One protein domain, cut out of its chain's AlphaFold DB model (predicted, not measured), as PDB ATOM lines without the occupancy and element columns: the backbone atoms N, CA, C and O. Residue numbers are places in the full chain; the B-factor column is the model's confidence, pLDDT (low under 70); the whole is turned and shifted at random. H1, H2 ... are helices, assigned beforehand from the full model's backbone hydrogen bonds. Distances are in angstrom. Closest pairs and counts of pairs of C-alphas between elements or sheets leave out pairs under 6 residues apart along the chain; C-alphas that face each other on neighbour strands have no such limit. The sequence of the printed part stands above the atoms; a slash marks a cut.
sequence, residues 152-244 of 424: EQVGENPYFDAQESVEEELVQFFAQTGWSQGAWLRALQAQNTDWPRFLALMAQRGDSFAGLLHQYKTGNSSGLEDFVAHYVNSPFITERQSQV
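What this domain is: This is residues 152 to 244 of the 424 residues of an uncharacterized protein of Acidovorax caeni (UniProt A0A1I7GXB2). Five longer helices, H3 to H7, are gathered round a common middle: H3 and H6 lie side by side, H4 and H7 pack on each other at a steep angle, and H5 meets H4 at a corner. The short H1 and H2 lie beside H5, and at the other end of the printed part a tail with the short H8, which touches no helix, makes one end of the longest axis. The printed part has 93 residues, with eight named helices in order H1 to H8 and no named strand; the class is all helix. It is compact, with a radius of gyration of the C-alphas of 12.9 A, and spans 36 by 30 by 25 A.

How they stand to each other: H1, residues 152 to 155, and H2, residues 158 to 161, only just touch, and only at the corner by their link, with C-alphas 155 and 161 closest at 4.6 A. H1 also only just touches H5, residues 195 to 205, with 3 pairs of C-alphas within 8 A, Gln 153 and Pro 196 closest at 6.8 A. H3, residues 166 to 177, touches H6, residues 209 to 218, at a shallow tilt of 26 degrees, the same way, with C-alphas 169 and 209 closest at 5.3 A. H4, residues 181 to 190, is about perpendicular to H5 at 80 degrees; they only just touch, and only at the corner, C-alphas 185 and 195 being closest at 6.7 A. H4 touches H7, residues 224 to 233, at a steep tilt of 50 degrees, the same way, with C-alphas 187 and 225 closest at 5.4 A. H6 and H7 are close but not clearly touching, with C-alphas 216 and 227 closest at 6.9 A. H5 and H6 are apart, and H8, residues 238 to 241, is apart from H7. In H3 to H7 every O i to N i+4 pair is within hydrogen-bond range; H1, H2 and H8 are too short for such a pair.

Where its parts are: H1 begins at C-alpha 152 (-7.677, -12.166, -46.037) and measures 5.4 A; H2 measures 4.9 A. H3, the longest by residues, is 16.4 A, H4 14.4 A, H5 15.2 A, H6 14.2 A and H7 14.0 A. H7 ends at C-alpha 233 (-19.346, -34.470, -47.306). H8, 6.2 A, ends at C-alpha 241 (-30.861, -26.013, -61.208).

The domain as a whole: The C-alphas farthest apart are those of Gly 182 and Val 244, at 38.5 A. The printed part has no cut, and the links from H1 through H8 are tight. Mean pLDDT of the printed part is 72.9; 37 residues are under 70, among them 159 to 169 and 235 to 244.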
ATOM      1  N   GLU A 152      -8.165 -12.516 -44.689       78.62
ATOM      2  CA  GLU A 152      -7.677 -12.166 -46.037       78.62
ATOM      3  C   GLU A 152      -7.961 -13.281 -47.066       78.62
ATOM      4  O   GLU A 152      -8.307 -13.005 -48.212       78.62
ATOM      5  N   GLN A 153      -7.928 -14.557 -46.654       83.25
ATOM      6  CA  GLN A 153      -8.265 -15.691 -47.533       83.25
ATOM      7  C   GLN A 153      -9.709 -15.683 -48.050       83.25
ATOM      8  O   GLN A 153     -10.007 -16.361 -49.035       83.25
ATOM      9  N   VAL A 154     -10.605 -14.936 -47.404       78.12
ATOM     10  CA  VAL A 154     -11.980 -14.748 -47.878       78.12
ATOM     11  C   VAL A 154     -11.985 -13.843 -49.105       78.12
ATOM     12  O   VAL A 154     -12.552 -14.234 -50.122       78.12
ATOM     13  N   GLY A 155     -11.298 -12.697 -49.038       68.88
ATOM     14  CA  GLY A 155     -11.143 -11.762 -50.160       68.88
ATOM     15  C   GLY A 155     -10.273 -12.311 -51.298       68.88
ATOM     16  O   GLY A 155     -10.474 -11.977 -52.456       68.88
ATOM     17  N   GLU A 156      -9.365 -13.249 -51.020       76.31
ATOM     18  CA  GLU A 156      -8.595 -13.936 -52.073       76.31
ATOM     19  C   GLU A 156      -9.466 -14.816 -52.993       76.31
ATOM     20  O   GLU A 156      -9.032 -15.211 -54.081       76.31
ATOM     21  N   ASN A 157     -10.692 -15.156 -52.578       75.94
ATOM     22  CA  ASN A 157     -11.624 -15.924 -53.392       75.94
ATOM     23  C   ASN A 157     -12.535 -14.981 -54.210       75.94
ATOM     24  O   ASN A 157     -13.372 -14.300 -53.617       75.94
ATOM     25  N   PRO A 158     -12.492 -15.015 -55.559       73.31
ATOM     26  CA  PRO A 158     -13.234 -14.071 -56.405       73.31
ATOM     27  C   PRO A 158     -14.752 -14.051 -56.189       73.31
ATOM     28  O   PRO A 158     -15.406 -13.046 -56.448       73.31
ATOM     29  N   TYR A 159     -15.337 -15.168 -55.748       68.25
ATOM     30  CA  TYR A 159     -16.770 -15.228 -55.459       68.25
ATOM     31  C   TYR A 159     -17.142 -14.389 -54.234       68.25
ATOM     32  O   TYR A 159     -18.221 -13.803 -54.198       68.25
ATOM     33  N   PHE A 160     -16.266 -14.358 -53.233       67.38
ATOM     34  CA  PHE A 160     -16.470 -13.633 -51.985       67.38
ATOM     35  C   PHE A 160     -15.976 -12.190 -52.072       67.38
ATOM     36  O   PHE A 160     -16.643 -11.316 -51.540       67.38
ATOM     37  N   ASP A 161     -14.899 -11.933 -52.814       66.38
ATOM     38  CA  ASP A 161     -14.422 -10.579 -53.133       66.38
ATOM     39  C   ASP A 161     -15.509  -9.718 -53.798       66.38
ATOM     40  O   ASP A 161     -15.702  -8.550 -53.477       66.38
ATOM     41  N   ALA A 162     -16.319 -10.332 -54.668       52.94
ATOM     42  CA  ALA A 162     -17.454  -9.671 -55.309       52.94
ATOM     43  C   ALA A 162     -18.641  -9.375 -54.361       52.94
ATOM     44  O   ALA A 162     -19.651  -8.829 -54.805       52.94
ATOM     45  N   GLN A 163     -18.577  -9.770 -53.085       50.66
ATOM     46  CA  GLN A 163     -19.663  -9.607 -52.115       50.66
ATOM     47  C   GLN A 163     -19.297  -8.589 -51.035       50.66
ATOM     48  O   GLN A 163     -18.576  -8.895 -50.090       50.66
ATOM     49  N   GLU A 164     -19.933  -7.419 -51.084       48.66
ATOM     50  CA  GLU A 164     -19.718  -6.346 -50.098       48.66
ATOM     51  C   GLU A 164     -20.033  -6.752 -48.640       48.66
ATOM     52  O   GLU A 164     -19.551  -6.116 -47.708       48.66
ATOM     53  N   SER A 165     -20.847  -7.793 -48.405       53.03
ATOM     54  CA  SER A 165     -21.257  -8.224 -47.055       53.03
ATOM     55  C   SER A 165     -20.494  -9.422 -46.493       53.03
ATOM     56  O   SER A 165     -20.787  -9.837 -45.369       53.03
ATOM     57  N   VAL A 166     -19.541 -10.010 -47.225       58.44
ATOM     58  CA  VAL A 166     -18.983 -11.321 -46.848       58.44
ATOM     59  C   VAL A 166     -18.293 -11.313 -45.481       58.44
ATOM     60  O   VAL A 166     -18.509 -12.220 -44.676       58.44
ATOM     61  N   GLU A 167     -17.519 -10.272 -45.182       57.25
ATOM     62  CA  GLU A 167     -16.799 -10.147 -43.912       57.25
ATOM     63  C   GLU A 167     -17.764  -9.984 -42.732       57.25
ATOM     64  O   GLU A 167     -17.566 -10.563 -41.662       57.25
ATOM     65  N   GLU A 168     -18.861  -9.249 -42.934       55.03
ATOM     66  CA  GLU A 168     -19.912  -9.097 -41.927       55.03
ATOM     67  C   GLU A 168     -20.629 -10.425 -41.671       55.03
ATOM     68  O   GLU A 168     -20.850 -10.800 -40.515       55.03
ATOM     69  N   GLU A 169     -20.978 -11.156 -42.730       60.12
ATOM     70  CA  GLU A 169     -21.644 -12.449 -42.596       60.12
ATOM     71  C   GLU A 169     -20.750 -13.479 -41.901       60.12
ATOM     72  O   GLU A 169     -21.249 -14.275 -41.100       60.12
ATOM     73  N   LEU A 170     -19.440 -13.445 -42.158       72.31
ATOM     74  CA  LEU A 170     -18.458 -14.301 -41.500       72.31
ATOM     75  C   LEU A 170     -18.384 -14.031 -39.993       72.31
ATOM     76  O   LEU A 170     -18.508 -14.957 -39.186       72.31
ATOM     77  N   VAL A 171     -18.235 -12.762 -39.600       65.31
ATOM     78  CA  VAL A 171     -18.213 -12.365 -38.182       65.31
ATOM     79  C   VAL A 171     -19.535 -12.735 -37.509       65.31
ATOM     80  O   VAL A 171     -19.556 -13.301 -36.412       65.31
ATOM     81  N   GLN A 172     -20.664 -12.481 -38.178       59.69
ATOM     82  CA  GLN A 172     -21.981 -12.829 -37.658       59.69
ATOM     83  C   GLN A 172     -22.158 -14.342 -37.496       59.69
ATOM     84  O   GLN A 172     -22.778 -14.776 -36.523       59.69
ATOM     85  N   PHE A 173     -21.633 -15.143 -38.421       69.75
ATOM     86  CA  PHE A 173     -21.686 -16.596 -38.349       69.75
ATOM     87  C   PHE A 173     -21.016 -17.110 -37.069       69.75
ATOM     88  O   PHE A 173     -21.655 -17.830 -36.296       69.75
ATOM     89  N   PHE A 174     -19.787 -16.680 -36.779       74.81
ATOM     90  CA  PHE A 174     -19.084 -17.097 -35.561       74.81
ATOM     91  C   PHE A 174     -19.730 -16.540 -34.291       74.81
ATOM     92  O   PHE A 174     -19.958 -17.288 -33.340       74.81
ATOM     93  N   ALA A 175     -20.162 -15.278 -34.302       64.31
ATOM     94  CA  ALA A 175     -20.852 -14.682 -33.159       64.31
ATOM     95  C   ALA A 175     -22.174 -15.397 -32.813       64.31
ATOM     96  O   ALA A 175     -22.537 -15.519 -31.645       64.31
ATOM     97  N   GLN A 176     -22.921 -15.861 -33.820       62.12
ATOM     98  CA  GLN A 176     -24.232 -16.498 -33.632       62.12
ATOM     99  C   GLN A 176     -24.146 -17.996 -33.340       62.12
ATOM    100  O   GLN A 176     -25.062 -18.546 -32.727       62.12
ATOM    101  N   THR A 177     -23.092 -18.661 -33.803       71.25
ATOM    102  CA  THR A 177     -22.831 -20.072 -33.489       71.25
ATOM    103  C   THR A 177     -22.126 -20.225 -32.142       71.25
ATOM    104  O   THR A 177     -22.326 -21.231 -31.462       71.25
ATOM    105  N   GLY A 178     -21.342 -19.221 -31.738       71.38
ATOM    106  CA  GLY A 178     -20.474 -19.275 -30.564       71.38
ATOM    107  C   GLY A 178     -19.231 -20.142 -30.775       71.38
ATOM    108  O   GLY A 178     -18.555 -20.474 -29.804       71.38
ATOM    109  N   TRP A 179     -18.944 -20.553 -32.014       81.31
ATOM    110  CA  TRP A 179     -17.749 -21.321 -32.345       81.31
ATOM    111  C   TRP A 179     -16.555 -20.394 -32.538       81.31
ATOM    112  O   TRP A 179     -16.684 -19.328 -33.135       81.31
ATOM    113  N   SER A 180     -15.385 -20.823 -32.074       83.38
ATOM    114  CA  SER A 180     -14.135 -20.149 -32.404       83.38
ATOM    115  C   SER A 180     -13.685 -20.522 -33.819       83.38
ATOM    116  O   SER A 180     -13.878 -21.651 -34.289       83.38
ATOM    117  N   GLN A 181     -13.042 -19.574 -34.493       88.25
ATOM    118  CA  GLN A 181     -12.469 -19.748 -35.826       88.25
ATOM    119  C   GLN A 181     -11.438 -20.895 -35.821       88.25
ATOM    120  O   GLN A 181     -11.441 -21.748 -36.706       88.25
ATOM    121  N   GLY A 182     -10.613 -21.005 -34.779       91.44
ATOM    122  CA  GLY A 182      -9.652 -22.094 -34.606       91.44
ATOM    123  C   GLY A 182     -10.309 -23.469 -34.442       91.44
ATOM    124  O   GLY A 182      -9.847 -24.446 -35.042       91.44
ATOM    125  N   ALA A 183     -11.415 -23.577 -33.693       89.69
ATOM    126  CA  ALA A 183     -12.170 -24.828 -33.613       89.69
ATOM    127  C   ALA A 183     -12.766 -25.211 -34.972       89.69
ATOM    128  O   ALA A 183     -12.681 -26.374 -35.372       89.69
ATOM    129  N   TRP A 184     -13.293 -24.232 -35.708       94.69
ATOM    130  CA  TRP A 184     -13.798 -24.427 -37.062       94.69
ATOM    131  C   TRP A 184     -12.726 -24.973 -38.012       94.69
ATOM    132  O   TRP A 184     -12.956 -25.969 -38.699       94.69
ATOM    133  N   LEU A 185     -11.521 -24.400 -37.996       96.44
ATOM    134  CA  LEU A 185     -10.405 -24.892 -38.808       96.44
ATOM    135  C   LEU A 185     -10.001 -26.327 -38.453       96.44
ATOM    136  O   LEU A 185      -9.733 -27.126 -39.350       96.44
ATOM    137  N   ARG A 186     -10.001 -26.694 -37.166       95.44
ATOM    138  CA  ARG A 186      -9.749 -28.085 -36.750       95.44
ATOM    139  C   ARG A 186     -10.857 -29.032 -37.213       95.44
ATOM    140  O   ARG A 186     -10.558 -30.146 -37.639       95.44
ATOM    141  N   ALA A 187     -12.113 -28.592 -37.182       96.06
ATOM    142  CA  ALA A 187     -13.234 -29.369 -37.703       96.06
ATOM    143  C   ALA A 187     -13.107 -29.596 -39.220       96.06
ATOM    144  O   ALA A 187     -13.334 -30.711 -39.687       96.06
ATOM    145  N   LEU A 188     -12.664 -28.588 -39.981       97.12
ATOM    146  CA  LEU A 188     -12.338 -28.735 -41.405       97.12
ATOM    147  C   LEU A 188     -11.200 -29.740 -41.632       97.12
ATOM    148  O   LEU A 188     -11.335 -30.654 -42.448       97.12
ATOM    149  N   GLN A 189     -10.115 -29.633 -40.862       95.94
ATOM    150  CA  GLN A 189      -8.986 -30.564 -40.951       95.94
ATOM    151  C   GLN A 189      -9.402 -32.011 -40.667       95.94
ATOM    152  O   GLN A 189      -8.956 -32.923 -41.363       95.94
ATOM    153  N   ALA A 190     -10.306 -32.234 -39.706       96.00
ATOM    154  CA  ALA A 190     -10.856 -33.560 -39.417       96.00
ATOM    155  C   ALA A 190     -11.630 -34.168 -40.606       96.00
ATOM    156  O   ALA A 190     -11.751 -35.388 -40.694       96.00
ATOM    157  N   GLN A 191     -12.106 -33.336 -41.538       95.00
ATOM    158  CA  GLN A 191     -12.744 -33.752 -42.793       95.00
ATOM    159  C   GLN A 191     -11.772 -33.791 -43.986       95.00
ATOM    160  O   GLN A 191     -12.208 -33.835 -45.134       95.00
ATOM    161  N   ASN A 192     -10.454 -33.776 -43.743       93.81
ATOM    162  CA  ASN A 192      -9.409 -33.710 -44.775       93.81
ATOM    163  C   ASN A 192      -9.548 -32.503 -45.727       93.81
ATOM    164  O   ASN A 192      -9.128 -32.563 -46.887       93.81
ATOM    165  N   THR A 193     -10.119 -31.400 -45.239       94.69
ATOM    166  CA  THR A 193     -10.201 -30.131 -45.965       94.69
ATOM    167  C   THR A 193      -9.497 -29.017 -45.188       94.69
ATOM    168  O   THR A 193      -9.105 -29.179 -44.034       94.69
ATOM    169  N   ASP A 194      -9.298 -27.884 -45.844       94.94
ATOM    170  CA  ASP A 194      -8.724 -26.671 -45.271       94.94
ATOM    171  C   ASP A 194      -9.631 -25.473 -45.578       94.94
ATOM    172  O   ASP A 194     -10.665 -25.611 -46.240       94.94
ATOM    173  N   TRP A 195      -9.274 -24.302 -45.049       94.94
ATOM    174  CA  TRP A 195     -10.071 -23.092 -45.214       94.94
ATOM    175  C   TRP A 195     -10.229 -22.670 -46.683       94.94
ATOM    176  O   TRP A 195     -11.374 -22.562 -47.125       94.94
ATOM    177  N   PRO A 196      -9.157 -22.551 -47.494       94.69
ATOM    178  CA  PRO A 196      -9.300 -22.233 -48.916       94.69
ATOM    179  C   PRO A 196     -10.181 -23.222 -49.691       94.69
ATOM    180  O   PRO A 196     -11.029 -22.808 -50.486       94.69
ATOM    181  N   ARG A 197     -10.034 -24.533 -49.457       94.12
ATOM    182  CA  ARG A 197     -10.868 -25.555 -50.117       94.12
ATOM    183  C   ARG A 197     -12.320 -25.486 -49.672       94.12
ATOM    184  O   ARG A 197     -13.213 -25.696 -50.490       94.12
ATOM    185  N   PHE A 198     -12.569 -25.172 -48.403       95.81
ATOM    186  CA  PHE A 198     -13.918 -24.950 -47.899       95.81
ATOM    187  C   PHE A 198     -14.576 -23.725 -48.551       95.81
ATOM    188  O   PHE A 198     -15.705 -23.825 -49.030       95.81
ATOM    189  N   LEU A 199     -13.859 -22.603 -48.653       91.81
ATOM    190  CA  LEU A 199     -14.335 -21.410 -49.359       91.81
ATOM    191  C   LEU A 199     -14.628 -21.712 -50.836       91.81
ATOM    192  O   LEU A 199     -15.668 -21.318 -51.359       91.81
ATOM    193  N   ALA A 200     -13.755 -22.465 -51.510       87.69
ATOM    194  CA  ALA A 200     -13.985 -22.895 -52.887       87.69
ATOM    195  C   ALA A 200     -15.236 -23.784 -53.021       87.69
ATOM    196  O   ALA A 200     -16.000 -23.629 -53.973       87.69
ATOM    197  N   LEU A 201     -15.485 -24.675 -52.055       86.25
ATOM    198  CA  LEU A 201     -16.690 -25.504 -52.010       86.25
ATOM    199  C   LEU A 201     -17.960 -24.659 -51.828       86.25
ATOM    200  O   LEU A 201     -18.951 -24.895 -52.521       86.25
ATOM    201  N   MET A 202     -17.937 -23.674 -50.927       84.56
ATOM    202  CA  MET A 202     -19.049 -22.734 -50.760       84.56
ATOM    203  C   MET A 202     -19.309 -21.931 -52.035       84.56
ATOM    204  O   MET A 202     -20.456 -21.825 -52.468       84.56
ATOM    205  N   ALA A 203     -18.251 -21.415 -52.664       78.19
ATOM    206  CA  ALA A 203     -18.336 -20.671 -53.915       78.19
ATOM    207  C   ALA A 203     -18.913 -21.537 -55.046       78.19
ATOM    208  O   ALA A 203     -19.835 -21.119 -55.743       78.19
ATOM    209  N   GLN A 204     -18.460 -22.790 -55.172       74.94
ATOM    210  CA  GLN A 204     -19.023 -23.763 -56.114       74.94
ATOM    211  C   GLN A 204     -20.520 -24.011 -55.862       74.94
ATOM    212  O   GLN A 204     -21.276 -24.288 -56.796       74.94
ATOM    213  N   ARG A 205     -20.952 -23.909 -54.601       72.12
ATOM    214  CA  ARG A 205     -22.349 -24.059 -54.174       72.12
ATOM    215  C   ARG A 205     -23.193 -22.799 -54.291       72.12
ATOM    216  O   ARG A 205     -24.414 -22.911 -54.171       72.12
ATOM    217  N   GLY A 206     -22.579 -21.646 -54.550       66.69
ATOM    218  CA  GLY A 206     -23.257 -20.354 -54.471       66.69
ATOM    219  C   GLY A 206     -23.819 -20.090 -53.071       66.69
ATOM    220  O   GLY A 206     -24.910 -19.540 -52.940       66.69
ATOM    221  N   ASP A 207     -23.131 -20.563 -52.030       73.31
ATOM    222  CA  ASP A 207     -23.529 -20.368 -50.635       73.31
ATOM    223  C   ASP A 207     -22.810 -19.162 -50.024       73.31
ATOM    224  O   ASP A 207     -21.696 -18.822 -50.413       73.31
ATOM    225  N   SER A 208     -23.443 -18.531 -49.035       72.62
ATOM    226  CA  SER A 208     -22.861 -17.449 -48.233       72.62
ATOM    227  C   SER A 208     -22.774 -17.854 -46.756       72.62
ATOM    228  O   SER A 208     -23.368 -18.859 -46.343       72.62
ATOM    229  N   PHE A 209     -22.064 -17.080 -45.932       71.19
ATOM    230  CA  PHE A 209     -21.994 -17.342 -44.489       71.19
ATOM    231  C   PHE A 209     -23.351 -17.152 -43.799       71.19
ATOM    232  O   PHE A 209     -23.688 -17.915 -42.888       71.19
ATOM    233  N   ALA A 210     -24.196 -16.236 -44.285       60.59
ATOM    234  CA  ALA A 210     -25.589 -16.148 -43.846       60.59
ATOM    235  C   ALA A 210     -26.396 -17.407 -44.215       60.59
ATOM    236  O   ALA A 210     -27.184 -17.900 -43.401       60.59
ATOM    237  N   GLY A 211     -26.172 -17.959 -45.413       63.09
ATOM    238  CA  GLY A 211     -26.767 -19.226 -45.845       63.09
ATOM    239  C   GLY A 211     -26.337 -20.410 -44.972       63.09
ATOM    240  O   GLY A 211     -27.183 -21.191 -44.534       63.09
ATOM    241  N   LEU A 212     -25.047 -20.505 -44.642       74.81
ATOM    242  CA  LEU A 212     -24.516 -21.493 -43.694       74.81
ATOM    243  C   LEU A 212     -25.130 -21.344 -42.302       74.81
ATOM    244  O   LEU A 212     -25.546 -22.336 -41.703       74.81
ATOM    245  N   LEU A 213     -25.230 -20.113 -41.792       66.94
ATOM    246  CA  LEU A 213     -25.846 -19.851 -40.495       66.94
ATOM    247  C   LEU A 213     -27.308 -20.309 -40.470       66.94
ATOM    248  O   LEU A 213     -27.772 -20.854 -39.468       66.94
ATOM    249  N   HIS A 214     -28.039 -20.083 -41.563       60.66
ATOM    250  CA  HIS A 214     -29.405 -20.568 -41.704       60.66
ATOM    251  C   HIS A 214     -29.453 -22.098 -41.662       60.66
ATOM    252  O   HIS A 214     -30.186 -22.643 -40.841       60.66
ATOM    253  N   GLN A 215     -28.618 -22.775 -42.459       67.81
ATOM    254  CA  GLN A 215     -28.531 -24.240 -42.470       67.81
ATOM    255  C   GLN A 215     -28.223 -24.810 -41.082       67.81
ATOM    256  O   GLN A 215     -28.834 -25.798 -40.689       67.81
ATOM    257  N   TYR A 216     -27.337 -24.171 -40.316       72.44
ATOM    258  CA  TYR A 216     -27.064 -24.566 -38.936       72.44
ATOM    259  C   TYR A 216     -28.298 -24.403 -38.036       72.44
ATOM    260  O   TYR A 216     -28.649 -25.314 -37.293       72.44
ATOM    261  N   LYS A 217     -28.990 -23.262 -38.122       68.94
ATOM    262  CA  LYS A 217     -30.150 -22.956 -37.266       68.94
ATOM    263  C   LYS A 217     -31.388 -23.797 -37.570       68.94
ATOM    264  O   LYS A 217     -32.212 -23.983 -36.678       68.94
ATOM    265  N   THR A 218     -31.561 -24.238 -38.813       59.06
ATOM    266  CA  THR A 218     -32.727 -25.030 -39.242       59.06
ATOM    267  C   THR A 218     -32.422 -26.514 -39.406       59.06
ATOM    268  O   THR A 218     -33.344 -27.309 -39.572       59.06
ATOM    269  N   GLY A 219     -31.143 -26.881 -39.432       61.22
ATOM    270  CA  GLY A 219     -30.684 -28.254 -39.558       61.22
ATOM    271  C   GLY A 219     -30.754 -29.024 -38.242       61.22
ATOM    272  O   GLY A 219     -31.002 -28.473 -37.174       61.22
ATOM    273  N   ASN A 220     -30.492 -30.328 -38.331       61.66
ATOM    274  CA  ASN A 220     -30.462 -31.238 -37.182       61.66
ATOM    275  C   ASN A 220     -29.036 -31.503 -36.671       61.66
ATOM    276  O   ASN A 220     -28.786 -32.551 -36.081       61.66
ATOM    277  N   SER A 221     -28.094 -30.593 -36.928       72.38
ATOM    278  CA  SER A 221     -26.701 -30.805 -36.544       72.38
ATOM    279  C   SER A 221     -26.525 -30.756 -35.029       72.38
ATOM    280  O   SER A 221     -27.020 -29.843 -34.369       72.38
ATOM    281  N   SER A 222     -25.791 -31.717 -34.468       75.69
ATOM    282  CA  SER A 222     -25.587 -31.810 -33.011       75.69
ATOM    283  C   SER A 222     -24.468 -30.911 -32.473       75.69
ATOM    284  O   SER A 222     -24.260 -30.856 -31.261       75.69
ATOM    285  N   GLY A 223     -23.722 -30.234 -33.350       78.00
ATOM    286  CA  GLY A 223     -22.574 -29.401 -32.991       78.00
ATOM    287  C   GLY A 223     -21.695 -29.063 -34.195       78.00
ATOM    288  O   GLY A 223     -22.049 -29.376 -35.332       78.00
ATOM    289  N   LEU A 224     -20.552 -28.426 -33.931       85.12
ATOM    290  CA  LEU A 224     -19.610 -27.942 -34.944       85.12
ATOM    291  C   LEU A 224     -19.118 -29.060 -35.869       85.12
ATOM    292  O   LEU A 224     -19.192 -28.930 -37.089       85.12
ATOM    293  N   GLU A 225     -18.616 -30.152 -35.298       89.06
ATOM    294  CA  GLU A 225     -17.982 -31.229 -36.059       89.06
ATOM    295  C   GLU A 225     -18.985 -31.931 -36.972       89.06
ATOM    296  O   GLU A 225     -18.684 -32.194 -38.134       89.06
ATOM    297  N   ASP A 226     -20.190 -32.183 -36.461       84.38
ATOM    298  CA  ASP A 226     -21.283 -32.792 -37.218       84.38
ATOM    299  C   ASP A 226     -21.776 -31.862 -38.337       84.38
ATOM    300  O   ASP A 226     -21.949 -32.293 -39.475       84.38
ATOM    301  N   PHE A 227     -21.914 -30.562 -38.053       88.38
ATOM    302  CA  PHE A 227     -22.293 -29.570 -39.058       88.38
ATOM    303  C   PHE A 227     -21.262 -29.474 -40.189       88.38
ATOM    304  O   PHE A 227     -21.621 -29.549 -41.367       88.38
ATOM    305  N   VAL A 228     -19.977 -29.357 -39.845       93.25
ATOM    306  CA  VAL A 228     -18.885 -29.279 -40.823       93.25
ATOM    307  C   VAL A 228     -18.790 -30.569 -41.635       93.25
ATOM    308  O   VAL A 228     -18.727 -30.508 -42.865       93.25
ATOM    309  N   ALA A 229     -18.840 -31.734 -40.984       87.81
ATOM    310  CA  ALA A 229     -18.827 -33.026 -41.662       87.81
ATOM    311  C   ALA A 229     -20.008 -33.172 -42.624       87.81
ATOM    312  O   ALA A 229     -19.820 -33.613 -43.761       87.81
ATOM    313  N   HIS A 230     -21.207 -32.771 -42.198       84.38
ATOM    314  CA  HIS A 230     -22.389 -32.807 -43.045       84.38
ATOM    315  C   HIS A 230     -22.231 -31.881 -44.250       84.38
ATOM    316  O   HIS A 230     -22.436 -32.317 -45.378       84.38
ATOM    317  N   TYR A 231     -21.818 -30.630 -44.046       87.25
ATOM    318  CA  TYR A 231     -21.681 -29.684 -45.147       87.25
ATOM    319  C   TYR A 231     -20.611 -30.128 -46.153       87.25
ATOM    320  O   TYR A 231     -20.892 -30.186 -47.352       87.25
ATOM    321  N   VAL A 232     -19.411 -30.482 -45.684       90.50
ATOM    322  CA  VAL A 232     -18.275 -30.863 -46.543       90.50
ATOM    323  C   VAL A 232     -18.572 -32.137 -47.332       90.50
ATOM    324  O   VAL A 232     -18.335 -32.173 -48.538       90.50
ATOM    325  N   ASN A 233     -19.131 -33.162 -46.681       84.00
ATOM    326  CA  ASN A 233     -19.346 -34.470 -47.306       84.00
ATOM    327  C   ASN A 233     -20.711 -34.622 -47.982       84.00
ATOM    328  O   ASN A 233     -20.932 -35.612 -48.682       84.00
ATOM    329  N   SER A 234     -21.640 -33.680 -47.784       76.19
ATOM    330  CA  SER A 234     -22.912 -33.719 -48.499       76.19
ATOM    331  C   SER A 234     -22.629 -33.617 -49.999       76.19
ATOM    332  O   SER A 234     -21.897 -32.714 -50.419       76.19
ATOM    333  N   PRO A 235     -23.145 -34.549 -50.822       58.09
ATOM    334  CA  PRO A 235     -22.925 -34.499 -52.254       58.09
ATOM    335  C   PRO A 235     -23.381 -33.141 -52.780       58.09
ATOM    336  O   PRO A 235     -24.441 -32.640 -52.400       58.09
ATOM    337  N   PHE A 236     -22.575 -32.545 -53.662       45.19
ATOM    338  CA  PHE A 236     -22.998 -31.385 -54.433       45.19
ATOM    339  C   PHE A 236     -24.181 -31.814 -55.292       45.19
ATOM    340  O   PHE A 236     -24.013 -32.349 -56.388       45.19
ATOM    341  N   ILE A 237     -25.393 -31.656 -54.767       41.19
ATOM    342  CA  ILE A 237     -26.563 -31.918 -55.569       41.19
ATOM    343  C   ILE A 237     -26.716 -30.696 -56.468       41.19
ATOM    344  O   ILE A 237     -27.211 -29.649 -56.048       41.19
ATOM    345  N   THR A 238     -26.365 -30.857 -57.745       36.72
ATOM    346  CA  THR A 238     -26.762 -29.990 -58.871       36.72
ATOM    347  C   THR A 238     -28.294 -29.928 -59.045       36.72
ATOM    348  O   THR A 238     -28.819 -29.619 -60.109       36.72
ATOM    349  N   GLU A 239     -29.052 -30.235 -57.997       33.00
ATOM    350  CA  GLU A 239     -30.484 -30.061 -57.894       33.00
ATOM    351  C   GLU A 239     -30.858 -28.595 -57.668       33.00
ATOM    352  O   GLU A 239     -32.020 -28.263 -57.835       33.00
ATOM    353  N   ARG A 240     -29.931 -27.661 -57.405       34.91
ATOM    354  CA  ARG A 240     -30.308 -26.231 -57.376       34.91
ATOM    355  C   ARG A 240     -30.689 -25.659 -58.756       34.91
ATOM    356  O   ARG A 240     -31.358 -24.636 -58.807       34.91
ATOM    357  N   GLN A 241     -30.355 -26.342 -59.861       33.62
ATOM    358  CA  GLN A 241     -30.861 -26.013 -61.208       33.62
ATOM    359  C   GLN A 241     -32.010 -26.919 -61.695       33.62
ATOM    360  O   GLN A 241     -32.604 -26.636 -62.732       33.62
ATOM    361  N   SER A 242     -32.372 -27.980 -60.964       29.59
ATOM    362  CA  SER A 242     -33.449 -28.912 -61.356       29.59
ATOM    363  C   SER A 242     -34.497 -29.189 -60.268       29.59
ATOM    364  O   SER A 242     -35.489 -29.871 -60.520       29.59
ATOM    365  N   GLN A 243     -34.382 -28.563 -59.095       32.75
ATOM    366  CA  GLN A 243     -35.470 -28.385 -58.139       32.75
ATOM    367  C   GLN A 243     -36.335 -27.195 -58.579       32.75
ATOM    368  O   GLN A 243     -36.466 -26.191 -57.887       32.75
ATOM    369  N   VAL A 244     -37.074 -27.382 -59.673       38.19
ATOM    370  CA  VAL A 244     -38.511 -27.085 -59.593       38.19
ATOM    371  C   VAL A 244     -39.113 -28.204 -58.734       38.19
ATOM    372  O   VAL A 244     -39.766 -29.125 -59.214       38.19
TER     373      VAL A 244